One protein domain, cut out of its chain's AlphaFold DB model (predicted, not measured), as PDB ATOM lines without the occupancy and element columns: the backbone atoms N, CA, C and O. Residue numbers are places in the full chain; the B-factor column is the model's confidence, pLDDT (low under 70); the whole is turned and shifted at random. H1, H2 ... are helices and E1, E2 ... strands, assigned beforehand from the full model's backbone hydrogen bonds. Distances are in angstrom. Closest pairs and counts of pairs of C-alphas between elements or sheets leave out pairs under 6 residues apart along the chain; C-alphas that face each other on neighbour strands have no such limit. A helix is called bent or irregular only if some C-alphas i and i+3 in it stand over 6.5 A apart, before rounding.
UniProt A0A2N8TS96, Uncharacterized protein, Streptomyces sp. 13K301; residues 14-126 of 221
ATOM      1  N   HIS A  14     118.931 124.281  89.303       94.06
ATOM      2  CA  HIS A  14     119.807 125.019  88.402       94.06
ATOM      3  C   HIS A  14     119.412 126.490  88.246       94.06
ATOM      4  O   HIS A  14     118.262 126.797  87.926       94.06
ATOM      5  N   PHE A  15     120.388 127.386  88.366       95.94
ATOM      6  CA  PHE A  15     120.294 128.777  87.954       95.94
ATOM      7  C   PHE A  15     120.617 128.939  86.465       95.94
ATOM      8  O   PHE A  15     121.643 128.471  85.974       95.94
ATOM      9  N   SER A  16     119.768 129.658  85.735       94.88
ATOM     10  CA  SER A  16     120.025 130.051  84.349       94.88
ATOM     11  C   SER A  16     119.812 131.547  84.168       94.88
ATOM     12  O   SER A  16     118.711 132.080  84.338       94.88
ATOM     13  N   ALA A  17     120.881 132.251  83.798       94.81
ATOM     14  CA  ALA A  17     120.820 133.690  83.659       94.81
ATOM     15  C   ALA A  17     120.010 134.116  82.427       94.81
ATOM     16  O   ALA A  17     120.188 133.570  81.341       94.81
ATOM     17  N   LYS A  18     119.150 135.133  82.594       94.44
ATOM     18  CA  LYS A  18     118.422 135.788  81.493       94.44
ATOM     19  C   LYS A  18     117.633 134.815  80.596       94.44
ATOM     20  O   LYS A  18     117.522 135.016  79.387       94.44
ATOM     21  N   ARG A  19     117.103 133.739  81.186       95.50
ATOM     22  CA  ARG A  19     116.493 132.622  80.455       95.50
ATOM     23  C   ARG A  19     115.079 132.914  79.953       95.50
ATOM     24  O   ARG A  19     114.662 132.314  78.960       95.50
ATOM     25  N   TRP A  20     114.379 133.837  80.612       95.19
ATOM     26  CA  TRP A  20     112.975 134.158  80.368       95.19
ATOM     27  C   TRP A  20     112.804 135.572  79.827       95.19
ATOM     28  O   TRP A  20     113.430 136.507  80.317       95.19
ATOM     29  N   ARG A  21     111.904 135.745  78.855       94.69
ATOM     30  CA  ARG A  21     111.467 137.053  78.351       94.69
ATOM     31  C   ARG A  21     109.991 137.245  78.666       94.69
ATOM     32  O   ARG A  21     109.202 136.318  78.473       94.69
ATOM     33  N   LEU A  22     109.622 138.433  79.130       90.06
ATOM     34  CA  LEU A  22     108.222 138.765  79.359       90.06
ATOM     35  C   LEU A  22     107.454 138.835  78.034       90.06
ATOM     36  O   LEU A  22     107.991 139.223  77.000       90.06
ATOM     37  N   ARG A  23     106.172 138.448  78.060       91.69
ATOM     38  CA  ARG A  23     105.290 138.565  76.882       91.69
ATOM     39  C   ARG A  23     104.968 140.020  76.537       91.69
ATOM     40  O   ARG A  23     104.635 140.306  75.394       91.69
ATOM     41  N   GLN A  24     105.014 140.901  77.532       92.44
ATOM     42  CA  GLN A  24     104.791 142.333  77.388       92.44
ATOM     43  C   GLN A  24     106.015 143.073  77.931       92.44
ATOM     44  O   GLN A  24     106.492 142.753  79.022       92.44
ATOM     45  N   GLY A  25     106.499 144.058  77.173       88.25
ATOM     46  CA  GLY A  25     107.719 144.810  77.477       88.25
ATOM     47  C   GLY A  25     109.016 144.051  77.170       88.25
ATOM     48  O   GLY A  25     108.998 142.892  76.759       88.25
ATOM     49  N   ASP A  26     110.148 144.714  77.409       86.62
ATOM     50  CA  ASP A  26     111.495 144.200  77.098       86.62
ATOM     51  C   ASP A  26     112.194 143.539  78.304       86.62
ATOM     52  O   ASP A  26     113.408 143.330  78.310       86.62
ATOM     53  N   GLY A  27     111.435 143.211  79.353       90.69
ATOM     54  CA  GLY A  27     111.967 142.605  80.571       90.69
ATOM     55  C   GLY A  27     112.507 141.191  80.345       90.69
ATOM     56  O   GLY A  27     111.860 140.347  79.713       90.69
ATOM     57  N   VAL A  28     113.684 140.918  80.912       93.56
ATOM     58  CA  VAL A  28     114.329 139.601  80.910       93.56
ATOM     59  C   VAL A  28     114.544 139.151  82.354       93.56
ATOM     60  O   VAL A  28     115.026 139.925  83.176       93.56
ATOM     61  N   HIS A  29     114.206 137.898  82.658       93.31
ATOM     62  CA  HIS A  29     114.323 137.310  83.991       93.31
ATOM     63  C   HIS A  29     115.274 136.113  84.004       93.31
ATOM     64  O   HIS A  29     115.409 135.371  83.025       93.31
ATOM     65  N   HIS A  30     115.933 135.932  85.144       95.62
ATOM     66  CA  HIS A  30     116.686 134.725  85.455       95.62
ATOM     67  C   HIS A  30     115.734 133.578  85.820       95.62
ATOM     68  O   HIS A  30     114.590 133.807  86.205       95.62
ATOM     69  N   GLU A  31     116.213 132.347  85.693       96.00
ATOM     70  CA  GLU A  31     115.526 131.140  86.144       96.00
ATOM     71  C   GLU A  31     116.267 130.540  87.331       96.00
ATOM     72  O   GLU A  31     117.493 130.449  87.302       96.00
ATOM     73  N   VAL A  32     115.515 130.071  88.324       94.94
ATOM     74  CA  VAL A  32     115.967 129.025  89.241       94.94
ATOM     75  C   VAL A  32     114.988 127.869  89.090       94.94
ATOM     76  O   VAL A  32     113.802 128.004  89.389       94.94
ATOM     77  N   PHE A  33     115.477 126.755  88.564       93.88
ATOM     78  CA  PHE A  33     114.711 125.532  88.373       93.88
ATOM     79  C   PHE A  33     114.996 124.559  89.517       93.88
ATOM     80  O   PHE A  33     116.153 124.378  89.876       93.88
ATOM     81  N   VAL A  34     113.963 123.907  90.053       91.75
ATOM     82  CA  VAL A  34     114.065 122.860  91.083       91.75
ATOM     83  C   VAL A  34     113.422 121.589  90.537       91.75
ATOM     84  O   VAL A  34     112.306 121.629  90.014       91.75
ATOM     85  N   THR A  35     114.123 120.461  90.627       91.12
ATOM     86  CA  THR A  35     113.579 119.168  90.188       91.12
ATOM     87  C   THR A  35     112.554 118.622  91.172       91.12
ATOM     88  O   THR A  35     112.625 118.851  92.372       91.12
ATOM     89  N   ALA A  36     111.598 117.832  90.682       90.31
ATOM     90  CA  ALA A  36     110.637 117.175  91.567       90.31
ATOM     91  C   ALA A  36     111.322 116.149  92.490       90.31
ATOM     92  O   ALA A  36     110.840 115.860  93.584       90.31
ATOM     93  N   GLU A  37     112.446 115.588  92.047       87.50
ATOM     94  CA  GLU A  37     113.250 114.633  92.792       87.50
ATOM     95  C   GLU A  37     113.956 115.263  93.990       87.50
ATOM     96  O   GLU A  37     114.029 114.610  95.028       87.50
ATOM     97  N   SER A  38     114.400 116.522  93.895       88.56
ATOM     98  CA  SER A  38     115.066 117.196  95.015       88.56
ATOM     99  C   SER A  38     114.146 117.411  96.211       88.56
ATOM    100  O   SER A  38     114.622 117.422  97.340       88.56
ATOM    101  N   LEU A  39     112.831 117.523  95.990       93.00
ATOM    102  CA  LEU A  39     111.849 117.727  97.062       93.00
ATOM    103  C   LEU A  39     111.846 116.595  98.101       93.00
ATOM    104  O   LEU A  39     111.440 116.807  99.237       93.00
ATOM    105  N   GLN A  40     112.321 115.399  97.736       90.00
ATOM    106  CA  GLN A  40     112.442 114.265  98.658       90.00
ATOM    107  C   GLN A  40     113.517 114.455  99.735       90.00
ATOM    108  O   GLN A  40     113.432 113.800 100.768       90.00
ATOM    109  N   GLY A  41     114.500 115.335  99.511       88.06
ATOM    110  CA  GLY A  41     115.545 115.652 100.493       88.06
ATOM    111  C   GLY A  41     115.036 116.446 101.703       88.06
ATOM    112  O   GLY A  41     115.765 116.657 102.668       88.06
ATOM    113  N   GLY A  42     113.772 116.881 101.675       94.25
ATOM    114  CA  GLY A  42     113.192 117.748 102.695       94.25
ATOM    115  C   GLY A  42     113.578 119.214 102.502       94.25
ATOM    116  O   GLY A  42     114.468 119.561 101.718       94.25
ATOM    117  N   ALA A  43     112.876 120.100 103.207       96.62
ATOM    118  CA  ALA A  43     112.992 121.537 102.992       96.62
ATOM    119  C   ALA A  43     114.401 122.084 103.233       96.62
ATOM    120  O   ALA A  43     114.849 122.932 102.470       96.62
ATOM    121  N   GLU A  44     115.124 121.586 104.241       96.56
ATOM    122  CA  GLU A  44     116.486 122.047 104.537       96.56
ATOM    123  C   GLU A  44     117.450 121.771 103.370       96.56
ATOM    124  O   GLU A  44     118.192 122.663 102.959       96.56
ATOM    125  N   GLU A  45     117.418 120.566 102.789       94.62
ATOM    126  CA  GLU A  45     118.292 120.202 101.667       94.62
ATOM    127  C   GLU A  45     117.911 120.951 100.383       94.62
ATOM    128  O   GLU A  45     118.782 121.457  99.662       94.62
ATOM    129  N   VAL A  46     116.608 121.083 100.113       96.06
ATOM    130  CA  VAL A  46     116.113 121.877  98.980       96.06
ATOM    131  C   VAL A  46     116.535 123.334  99.137       96.06
ATOM    132  O   VAL A  46     117.035 123.929  98.184       96.06
ATOM    133  N   PHE A  47     116.393 123.904 100.333       97.56
ATOM    134  CA  PHE A  47     116.771 125.284 100.603       97.56
ATOM    135  C   PHE A  47     118.284 125.489 100.484       97.56
ATOM    136  O   PHE A  47     118.712 126.428  99.819       97.56
ATOM    137  N   ALA A  48     119.110 124.576 101.009       96.94
ATOM    138  CA  ALA A  48     120.561 124.616 100.805       96.94
ATOM    139  C   ALA A  48     120.933 124.628  99.312       96.94
ATOM    140  O   ALA A  48     121.818 125.373  98.890       96.94
ATOM    141  N   THR A  49     120.228 123.831  98.504       96.25
ATOM    142  CA  THR A  49     120.408 123.793  97.048       96.25
ATOM    143  C   THR A  49     119.959 125.107  96.398       96.25
ATOM    144  O   THR A  49     120.651 125.637  95.535       96.25
ATOM    145  N   LEU A  50     118.849 125.702  96.839       97.00
ATOM    146  CA  LEU A  50     118.411 127.019  96.366       97.00
ATOM    147  C   LEU A  50     119.427 128.120  96.692       97.00
ATOM    148  O   LEU A  50     119.680 128.974  95.846       97.00
ATOM    149  N   ILE A  51     120.039 128.093  97.878       97.88
ATOM    150  CA  ILE A  51     121.099 129.041  98.245       97.88
ATOM    151  C   ILE A  51     122.358 128.827  97.393       97.88
ATOM    152  O   ILE A  51     123.002 129.802  97.007       97.88
ATOM    153  N   HIS A  52     122.683 127.582  97.031       97.69
ATOM    154  CA  HIS A  52     123.770 127.281  96.096       97.69
ATOM    155  C   HIS A  52     123.527 127.950  94.736       97.69
ATOM    156  O   HIS A  52     124.382 128.684  94.240       97.69
ATOM    157  N   GLU A  53     122.331 127.788  94.170       97.69
ATOM    158  CA  GLU A  53     121.942 128.488  92.940       97.69
ATOM    159  C   GLU A  53     121.884 130.018  93.138       97.69
ATOM    160  O   GLU A  53     122.220 130.793  92.239       97.69
ATOM    161  N   GLY A  54     121.529 130.472  94.341       97.75
ATOM    162  CA  GLY A  54     121.583 131.871  94.758       97.75
ATOM    163  C   GLY A  54     122.995 132.462  94.734       97.75
ATOM    164  O   GLY A  54     123.151 133.632  94.386       97.75
ATOM    165  N   ALA A  55     124.035 131.670  95.016       98.31
ATOM    166  CA  ALA A  55     125.426 132.113  94.911       98.31
ATOM    167  C   ALA A  55     125.811 132.425  93.455       98.31
ATOM    168  O   ALA A  55     126.428 133.462  93.191       98.31
ATOM    169  N   HIS A  56     125.362 131.600  92.502       97.88
ATOM    170  CA  HIS A  56     125.498 131.899  91.075       97.88
ATOM    171  C   HIS A  56     124.723 133.153  90.682       97.88
ATOM    172  O   HIS A  56     125.245 134.009  89.971       97.88
ATOM    173  N   ALA A  57     123.492 133.306  91.176       97.69
ATOM    174  CA  ALA A  57     122.693 134.500  90.918       97.69
ATOM    175  C   ALA A  57     123.364 135.776  91.459       97.69
ATOM    176  O   ALA A  57     123.376 136.807  90.780       97.69
ATOM    177  N   LEU A  58     123.978 135.703  92.644       98.25
ATOM    178  CA  LEU A  58     124.717 136.802  93.259       98.25
ATOM    179  C   LEU A  58     125.950 137.186  92.433       98.25
ATOM    180  O   LEU A  58     126.159 138.364  92.137       98.25
ATOM    181  N   ASN A  59     126.745 136.204  92.007       98.38
ATOM    182  CA  ASN A  59     127.892 136.445  91.134       98.38
ATOM    183  C   ASN A  59     127.463 136.979  89.762       98.38
ATOM    184  O   ASN A  59     128.060 137.934  89.262       98.38
ATOM    185  N   GLN A  60     126.367 136.469  89.202       97.56
ATOM    186  CA  GLN A  60     125.779 136.976  87.964       97.56
ATOM    187  C   GLN A  60     125.357 138.446  88.088       97.56
ATOM    188  O   GLN A  60     125.598 139.221  87.158       97.56
ATOM    189  N   ALA A  61     124.753 138.847  89.210       97.06
ATOM    190  CA  ALA A  61     124.392 140.241  89.477       97.06
ATOM    191  C   ALA A  61     125.629 141.150  89.604       97.06
ATOM    192  O   ALA A  61     125.575 142.324  89.246       97.06
ATOM    193  N   ARG A  62     126.757 140.593  90.060       97.94
ATOM    194  CA  ARG A  62     128.058 141.275  90.167       97.94
ATOM    195  C   ARG A  62     128.887 141.235  88.877       97.94
ATOM    196  O   ARG A  62     129.954 141.839  88.835       97.94
ATOM    197  N   GLY A  63     128.437 140.524  87.839       97.38
ATOM    198  CA  GLY A  63     129.210 140.316  86.608       97.38
ATOM    199  C   GLY A  63     130.465 139.456  86.810       97.38
ATOM    200  O   GLY A  63     131.451 139.621  86.096       97.38
ATOM    201  N   VAL A  64     130.451 138.566  87.804       98.00
ATOM    202  CA  VAL A  64     131.577 137.709  88.179       98.00
ATOM    203  C   VAL A  64     131.370 136.307  87.614       98.00
ATOM    204  O   VAL A  64     130.381 135.657  87.927       98.00
ATOM    205  N   ASP A  65     132.331 135.827  86.824       96.69
ATOM    206  CA  ASP A  65     132.357 134.437  86.358       96.69
ATOM    207  C   ASP A  65     132.887 133.493  87.453       96.69
ATOM    208  O   ASP A  65     134.025 133.635  87.935       96.69
ATOM    209  N   ASP A  66     132.046 132.554  87.876       96.94
ATOM    210  CA  ASP A  66     132.231 131.725  89.062       96.94
ATOM    211  C   ASP A  66     132.274 130.212  88.777       96.94
ATOM    212  O   ASP A  66     132.651 129.433  89.662       96.94
ATOM    213  N   CYS A  67     131.985 129.800  87.537       94.00
ATOM    214  CA  CYS A  67     131.891 128.399  87.150       94.00
ATOM    215  C   CYS A  67     132.294 128.171  85.685       94.00
ATOM    216  O   CYS A  67     131.902 128.918  84.795       94.00
ATOM    217  N   SER A  68     133.063 127.114  85.410       92.06
ATOM    218  CA  SER A  68     133.437 126.763  84.032       92.06
ATOM    219  C   SER A  68     132.288 126.099  83.258       92.06
ATOM    220  O   SER A  68     131.332 125.573  83.832       92.06
ATOM    221  N   ALA A  69     132.442 125.987  81.932       86.69
ATOM    222  CA  ALA A  69     131.547 125.184  81.091       86.69
ATOM    223  C   ALA A  69     131.449 123.711  81.550       86.69
ATOM    224  O   ALA A  69     130.392 123.094  81.445       86.69
ATOM    225  N   SER A  70     132.524 123.164  82.133       87.38
ATOM    226  CA  SER A  70     132.566 121.821  82.730       87.38
ATOM    227  C   SER A  70     131.996 121.741  84.157       87.38
ATOM    228  O   SER A  70     132.147 120.712  84.814       87.38
ATOM    229  N   GLN A  71     131.317 122.795  84.628       88.75
ATOM    230  CA  GLN A  71     130.710 122.908  85.962       88.75
ATOM    231  C   GLN A  71     131.739 122.887  87.114       88.75
ATOM    232  O   GLN A  71     131.444 122.436  88.225       88.75
ATOM    233  N   TYR A  72     132.964 123.364  86.872       94.88
ATOM    234  CA  TYR A  72     133.964 123.532  87.925       94.88
ATOM    235  C   TYR A  72     133.733 124.849  88.674       94.88
ATOM    236  O   TYR A  72     133.902 125.925  88.098       94.88
ATOM    237  N   HIS A  73     133.401 124.768  89.964       97.75
ATOM    238  CA  HIS A  73     133.082 125.925  90.803       97.75
ATOM    239  C   HIS A  73     134.352 126.497  91.430       97.75
ATOM    240  O   HIS A  73     135.038 125.826  92.209       97.75
ATOM    241  N   ASN A  74     134.678 127.744  91.091       97.94
ATOM    242  CA  ASN A  74     135.955 128.356  91.448       97.94
ATOM    243  C   ASN A  74     135.912 129.075  92.820       97.94
ATOM    244  O   ASN A  74     134.926 129.041  93.556       97.94
ATOM    245  N   LYS A  75     137.011 129.738  93.209       98.19
ATOM    246  CA  LYS A  75     137.104 130.446  94.504       98.19
ATOM    247  C   LYS A  75     136.110 131.612  94.643       98.19
ATOM    248  O   LYS A  75     135.762 131.957  95.767       98.19
ATOM    249  N   LYS A  76     135.659 132.209  93.536       98.44
ATOM    250  CA  LYS A  76     134.651 133.282  93.532       98.44
ATOM    251  C   LYS A  76     133.270 132.722  93.863       98.44
ATOM    252  O   LYS A  76     132.567 133.314  94.675       98.44
ATOM    253  N   PHE A  77     132.936 131.539  93.335       98.56
ATOM    254  CA  PHE A  77     131.754 130.799  93.774       98.56
ATOM    255  C   PHE A  77     131.824 130.529  95.279       98.56
ATOM    256  O   PHE A  77     130.910 130.894  96.006       98.56
ATOM    257  N   LYS A  78     132.951 129.984  95.767       98.44
ATOM    258  CA  LYS A  78     133.141 129.718  97.203       98.44
ATOM    259  C   LYS A  78     132.897 130.963  98.065       98.44
ATOM    260  O   LYS A  78     132.280 130.853  99.117       98.44
ATOM    261  N   ALA A  79     133.396 132.123  97.640       98.62
ATOM    262  CA  ALA A  79     133.221 133.374  98.373       98.62
ATOM    263  C   ALA A  79     131.745 133.804  98.438       98.62
ATOM    264  O   ALA A  79     131.260 134.117  99.520       98.62
ATOM    265  N   ALA A  80     131.025 133.757  97.313       98.62
ATOM    266  CA  ALA A  80     129.593 134.064  97.276       98.62
ATOM    267  C   ALA A  80     128.757 133.049  98.073       98.62
ATOM    268  O   ALA A  80     127.853 133.430  98.807       98.62
ATOM    269  N   ALA A  81     129.091 131.761  97.978       98.44
ATOM    270  CA  ALA A  81     128.447 130.706  98.750       98.44
ATOM    271  C   ALA A  81     128.633 130.939 100.260       98.44
ATOM    272  O   ALA A  81     127.664 130.874 101.012       98.44
ATOM    273  N   ALA A  82     129.846 131.292 100.696       98.56
ATOM    274  CA  ALA A  82     130.130 131.619 102.092       98.56
ATOM    275  C   ALA A  82     129.389 132.874 102.578       98.56
ATOM    276  O   ALA A  82     128.908 132.890 103.707       98.56
ATOM    277  N   GLU A  83     129.251 133.901 101.734       98.50
ATOM    278  CA  GLU A  83     128.459 135.104 102.042       98.50
ATOM    279  C   GLU A  83     126.985 134.772 102.309       98.50
ATOM    280  O   GLU A  83     126.357 135.383 103.169       98.50
ATOM    281  N   LEU A  84     126.455 133.765 101.615       98.38
ATOM    282  CA  LEU A  84     125.096 133.263 101.803       98.38
ATOM    283  C   LEU A  84     124.991 132.170 102.885       98.38
ATOM    284  O   LEU A  84     123.948 131.536 103.023       98.38
ATOM    285  N   GLY A  85     126.057 131.922 103.654       98.31
ATOM    286  CA  GLY A  85     126.041 130.974 104.771       98.31
ATOM    287  C   GLY A  85     126.286 129.506 104.393       98.31
ATOM    288  O   GLY A  85     126.016 128.605 105.191       98.31
ATOM    289  N   LEU A  86     126.810 129.233 103.195       98.44
ATOM    290  CA  LEU A  86     127.228 127.890 102.799       98.44
ATOM    291  C   LEU A  86     128.688 127.608 103.161       98.44
ATOM    292  O   LEU A  86     129.589 128.422 102.970       98.44
ATOM    293  N   ILE A  87     128.932 126.379 103.594       98.00
ATOM    294  CA  ILE A  87     130.251 125.813 103.863       98.00
ATOM    295  C   ILE A  87     130.487 124.582 102.987       98.00
ATOM    296  O   ILE A  87     129.553 123.973 102.463       98.00
ATOM    297  N   GLN A  88     131.751 124.193 102.828       95.62
ATOM    298  CA  GLN A  88     132.102 122.938 102.167       95.62
ATOM    299  C   GLN A  88     131.603 121.763 103.020       95.62
ATOM    300  O   GLN A  88     131.932 121.682 104.202       95.62
ATOM    301  N   LYS A  89     130.859 120.833 102.413       94.50
ATOM    302  CA  LYS A  89     130.471 119.575 103.061       94.50
ATOM    303  C   LYS A  89     131.732 118.813 103.526       94.50
ATOM    304  O   LYS A  89     132.687 118.704 102.744       94.50
ATOM    305  N   PRO A  90     131.763 118.297 104.767       89.75
ATOM    306  CA  PRO A  90     132.959 117.671 105.337       89.75
ATOM    307  C   PRO A  90     133.337 116.349 104.650       89.75
ATOM    308  O   PRO A  90     134.510 115.994 104.600       89.75
ATOM    309  N   ASP A  91     132.363 115.647 104.080       91.75
ATOM    310  CA  ASP A  91     132.469 114.311 103.485       91.75
ATOM    311  C   ASP A  91     132.707 114.322 101.961       91.75
ATOM    312  O   ASP A  91     132.608 113.295 101.286       91.75
ATOM    313  N   VAL A  92     133.055 115.475 101.382       91.31
ATOM    314  CA  VAL A  92     133.293 115.582  99.936       91.31
ATOM    315  C   VAL A  92     134.630 114.949  99.562       91.31
ATOM    316  O   VAL A  92     135.691 115.411  99.988       91.31
ATOM    317  N   SER A  93     134.574 113.928  98.703       94.19
ATOM    318  CA  SER A  93     135.759 113.228  98.192       94.19
ATOM    319  C   SER A  93     136.703 114.136  97.394       94.19
ATOM    320  O   SER A  93     136.283 115.091  96.734       94.19
ATOM    321  N   ASP A  94     137.989 113.792  97.378       94.81
ATOM    322  CA  ASP A  94     138.996 114.554  96.630       94.81
ATOM    323  C   ASP A  94     138.785 114.480  95.117       94.81
ATOM    324  O   ASP A  94     138.987 115.469  94.411       94.81
ATOM    325  N   TYR A  95     138.272 113.351  94.619       93.00
ATOM    326  CA  TYR A  95     137.840 113.236  93.227       93.00
ATOM    327  C   TYR A  95     136.746 114.259  92.889       93.00
ATOM    328  O   TYR A  95     136.832 114.942  91.866       93.00
ATOM    329  N   PHE A  96     135.745 114.419  93.763       92.44
ATOM    330  CA  PHE A  96     134.688 115.408  93.565       92.44
ATOM    331  C   PHE A  96     135.252 116.834  93.573       92.44
ATOM    332  O   PHE A  96     134.932 117.610  92.677       92.44
ATOM    333  N   LYS A  97     136.140 117.169  94.521       92.88
ATOM    334  CA  LYS A  97     136.791 118.493  94.581       92.88
ATOM    335  C   LYS A  97     137.625 118.780  93.332       92.88
ATOM    336  O   LYS A  97     137.575 119.887  92.803       92.88
ATOM    337  N   LYS A  98     138.364 117.788  92.822       94.06
ATOM    338  CA  LYS A  98     139.150 117.930  91.587       94.06
ATOM    339  C   LYS A  98     138.252 118.191  90.377       94.06
ATOM    340  O   LYS A  98     138.605 119.001  89.527       94.06
ATOM    341  N   LYS A  99     137.095 117.527  90.307       93.50
ATOM    342  CA  LYS A  99     136.183 117.613  89.160       93.50
ATOM    343  C   LYS A  99     135.256 118.832  89.192       93.50
ATOM    344  O   LYS A  99     135.065 119.462  88.160       93.50
ATOM    345  N   TYR A 100     134.686 119.158  90.349       94.69
ATOM    346  CA  TYR A 100     133.628 120.167  90.489       94.69
ATOM    347  C   TYR A 100     134.025 121.359  91.370       94.69
ATOM    348  O   TYR A 100     133.230 122.278  91.556       94.69
ATOM    349  N   GLY A 101     135.247 121.380  91.908       96.12
ATOM    350  CA  GLY A 101     135.736 122.470  92.748       96.12
ATOM    351  C   GLY A 101     134.965 122.564  94.064       96.12
ATOM    352  O   GLY A 101     134.856 121.587  94.807       96.12
ATOM    353  N   PHE A 102     134.416 123.746  94.344       97.12
ATOM    354  CA  PHE A 102     133.695 124.054  95.586       97.12
ATOM    355  C   PHE A 102     132.186 123.758  95.536       97.12
ATOM    356  O   PHE A 102     131.443 124.266  96.366       97.12
ATOM    357  N   ALA A 103     131.720 122.932  94.592       95.19
ATOM    358  CA  ALA A 103     130.289 122.665  94.410       95.19
ATOM    359  C   ALA A 103     129.628 121.916  95.586       95.19
ATOM    360  O   ALA A 103     128.417 121.975  95.779       95.19
ATOM    361  N   GLY A 104     130.412 121.162  96.361       95.31
ATOM    362  CA  GLY A 104     129.908 120.331  97.455       95.31
ATOM    363  C   GLY A 104     129.612 121.158  98.702       95.31
ATOM    364  O   GLY A 104     130.415 121.158  99.632       95.31
ATOM    365  N   THR A 105     128.481 121.860  98.721       97.12
ATOM    366  CA  THR A 105     128.119 122.812  99.781       97.12
ATOM    367  C   THR A 105     126.996 122.321 100.690       97.12
ATOM    368  O   THR A 105     126.119 121.577 100.261       97.12
ATOM    369  N   THR A 106     126.995 122.768 101.942       97.00
ATOM    370  CA  THR A 106     125.887 122.640 102.904       97.00
ATOM    371  C   THR A 106     125.729 123.947 103.672       97.00
ATOM    372  O   THR A 106     126.679 124.721 103.746       97.00
ATOM    373  N   MET A 107     124.559 124.203 104.254       97.75
ATOM    374  CA  MET A 107     124.381 125.335 105.169       97.75
ATOM    375  C   MET A 107     125.175 125.120 106.461       97.75
ATOM    376  O   MET A 107     125.227 123.993 106.966       97.75
ATOM    377  N   SER A 108     125.770 126.194 106.986       98.19
ATOM    378  CA  SER A 108     126.282 126.217 108.360       98.19
ATOM    379  C   SER A 108     125.130 126.250 109.368       98.19
ATOM    380  O   SER A 108     123.990 126.549 109.007       98.19
ATOM    381  N   ASP A 109     125.411 125.973 110.640       98.06
ATOM    382  CA  ASP A 109     124.383 126.024 111.685       98.06
ATOM    383  C   ASP A 109     123.845 127.451 111.884       98.06
ATOM    384  O   ASP A 109     122.645 127.644 112.085       98.06
ATOM    385  N   GLU A 110     124.702 128.466 111.733       98.12
ATOM    386  CA  GLU A 110     124.294 129.873 111.767       98.12
ATOM    387  C   GLU A 110     123.351 130.204 110.609       98.12
ATOM    388  O   GLU A 110     122.347 130.885 110.810       98.12
ATOM    389  N   ALA A 111     123.636 129.694 109.407       98.00
ATOM    390  CA  ALA A 111     122.780 129.888 108.243       98.00
ATOM    391  C   ALA A 111     121.428 129.184 108.413       98.00
ATOM    392  O   ALA A 111     120.392 129.778 108.127       98.00
ATOM    393  N   LYS A 112     121.409 127.956 108.950       98.38
ATOM    394  CA  LYS A 112     120.159 127.245 109.276       98.38
ATOM    395  C   LYS A 112     119.305 128.031 110.265       98.38
ATOM    396  O   LYS A 112     118.096 128.131 110.082       98.38
ATOM    397  N   ALA A 113     119.927 128.616 111.287       98.44
ATOM    398  CA  ALA A 113     119.229 129.463 112.246       98.44
ATOM    399  C   ALA A 113     118.710 130.757 111.598       98.44
ATOM    400  O   ALA A 113     117.568 131.142 111.839       98.44
ATOM    401  N   ALA A 114     119.519 131.404 110.756       98.44
ATOM    402  CA  ALA A 114     119.153 132.640 110.068       98.44
ATOM    403  C   ALA A 114     118.011 132.445 109.056       98.44
ATOM    404  O   ALA A 114     117.164 133.325 108.920       98.44
ATOM    405  N   TYR A 115     117.973 131.296 108.375       98.50
ATOM    406  CA  TYR A 115     116.965 130.965 107.364       98.50
ATOM    407  C   TYR A 115     115.817 130.092 107.882       98.50
ATOM    408  O   TYR A 115     115.050 129.537 107.093       98.50
ATOM    409  N   LYS A 116     115.693 129.946 109.205       98.56
ATOM    410  CA  LYS A 116     114.732 129.032 109.825       98.56
ATOM    411  C   LYS A 116     113.303 129.260 109.327       98.56
ATOM    412  O   LYS A 116     112.641 128.306 108.934       98.56
ATOM    413  N   GLU A 117     112.849 130.512 109.292       98.62
ATOM    414  CA  GLU A 117     111.484 130.852 108.867       98.62
ATOM    415  C   GLU A 117     111.226 130.474 107.398       98.62
ATOM    416  O   GLU A 117     110.154 129.981 107.054       98.62
ATOM    417  N   GLN A 118     112.214 130.666 106.521       98.50
ATOM    418  CA  GLN A 118     112.117 130.328 105.101       98.50
ATOM    419  C   GLN A 118     112.124 128.814 104.885       98.50
ATOM    420  O   GLN A 118     111.388 128.319 104.033       98.50
ATOM    421  N   ILE A 119     112.929 128.082 105.660       98.44
ATOM    422  CA  ILE A 119     112.969 126.616 105.628       98.44
ATOM    423  C   ILE A 119     111.632 126.047 106.113       98.44
ATOM    424  O   ILE A 119     111.078 125.179 105.447       98.44
ATOM    425  N   GLU A 120     111.069 126.566 107.207       98.38
ATOM    426  CA  GLU A 120     109.754 126.148 107.721       98.38
ATOM    427  C   GLU A 120     108.621 126.472 106.736       98.38
ATOM    428  O   GLU A 120     107.738 125.647 106.508       98.38
ATOM    429  N   ALA A 121     108.658 127.646 106.097       98.38
ATOM    430  CA  ALA A 121     107.691 128.005 105.061       98.38
ATOM    431  C   ALA A 121     107.798 127.093 103.826       98.38
ATOM    432  O   ALA A 121     106.779 126.724 103.240       98.38
ATOM    433  N   LEU A 122     109.021 126.719 103.434       97.38
ATOM    434  CA  LEU A 122     109.247 125.781 102.340       97.38
ATOM    435  C   LEU A 122     108.762 124.375 102.709       97.38
ATOM    436  O   LEU A 122     108.100 123.746 101.890       97.38
ATOM    437  N   ASP A 123     109.032 123.906 103.927       97.44
ATOM    438  CA  ASP A 123     108.548 122.615 104.430       97.44
ATOM    439  C   ASP A 123     107.025 122.543 104.402       97.44
ATOM    440  O   ASP A 123     106.449 121.631 103.809       97.44
ATOM    441  N   ALA A 124     106.371 123.587 104.914       97.56
ATOM    442  CA  ALA A 124     104.925 123.710 104.866       97.56
ATOM    443  C   ALA A 124     104.377 123.721 103.429       97.56
ATOM    444  O   ALA A 124     103.258 123.263 103.219       97.56
ATOM    445  N   ALA A 125     105.130 124.221 102.443       96.88
ATOM    446  CA  ALA A 125     104.723 124.252 101.037       96.88
ATOM    447  C   ALA A 125     104.977 122.929 100.286       96.88
ATOM    448  O   ALA A 125     104.310 122.650  99.281       96.88
ATOM    449  N   ILE A 126     105.926 122.099 100.735       95.25
ATOM    450  CA  ILE A 126     106.216 120.793 100.127       95.25
ATOM    451  C   ILE A 126     105.148 119.785 100.574       95.25
ATOM    452  O   ILE A 126     105.296 119.035 101.531       95.25
TER     453      ILE A 126
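Overview. This is residues 14 to 126 of the 221 residues of an uncharacterized protein of Streptomyces sp. 13K301 (UniProt A0A2N8TS96). A long helix, H1, runs through the middle, with the two-stranded hairpin E1 and E2 packed on one side of it and the small strand pair E3 and E4 on the opposite side. H2 and H5 pack on different stretches of H1, while H3 lies toward one end of the longest axis and the hairpin's turn reaches to the other. You have 113 printed residues, with five named helices and four named strands in the order E1 E2 H1 H2 E3 H3 E4 H4 H5; the class is mixed, helices and strands. Both two-stranded sheets, E1 - E2 and E3 - E4, are antiparallel. The whole is compact, with a radius of gyration of the C-alphas of 14.9 A and spans of 47 by 35 by 25 A.

Along the chain. Find C-alpha 14 at (119.807, 125.019, 88.402), where E1 begins; it covers residues 14 to 21, 17.8 A long, and bends by 70 degrees at residue 17. E2, residues 28 to 34, is 19.6 A long. From C-alpha 38 at (115.066, 117.196, 95.015), H1 takes residues 38 to 61 over 25.5 A; it has a kink of 91 degrees near residue 45 and is irregular, with C-alphas 40 and 43 8.5 A apart. Then come H2, residues 75 to 83, 12.4 A; E3, residues 86 to 88; H3, residues 94 to 100; E4, residues 105 to 107; and H4, residues 109 to 114. H5, residues 116 to 125, 14.2 A, ends at C-alpha 125 (104.723, 124.252, 101.037).

Arrangement. Start at the hairpin of E1 and E2, where N 16 and O 31 are 2.9 A apart, within hydrogen-bond range. The closest C-alphas of E1 and H1, those of Phe 15 and Glu 53, are 5.3 A apart. With residues 51 to 59 alone H1 touches H2, closest at the C-alphas of Ala 55 and Ala 81, 5.1 A, at a steep tilt of 63 degrees, opposite ways. With residues 42 to 47 alone it touches H5, closest at the C-alphas of Ala 43 and Asp 123, 4.8 A, at a steep tilt of 58 degrees, opposite ways. Look next at E3 and E4: N 87 and O 106 are 2.8 A apart, within hydrogen-bond range, and the closest C-alphas of H1 and E4, those of Ala 48 and Met 107, are 5.8 A apart. H4 is close to H1 but not clearly touching, and meets H5 only through their link. H3 touches no helix. Every O i to N i+4 pair is within hydrogen-bond range in H2, H3, H4 and H5; in H1 15 of 20 are.

Size, cuts and confidence. The two C-alphas farthest apart, those of Gln 24 and Asp 94, are 48.1 A apart. The printed part has no cut. The link from H1 to H2, residues 62 to 74, is long. The mean pLDDT of the printed part is 95.4, and no printed residue is under 70.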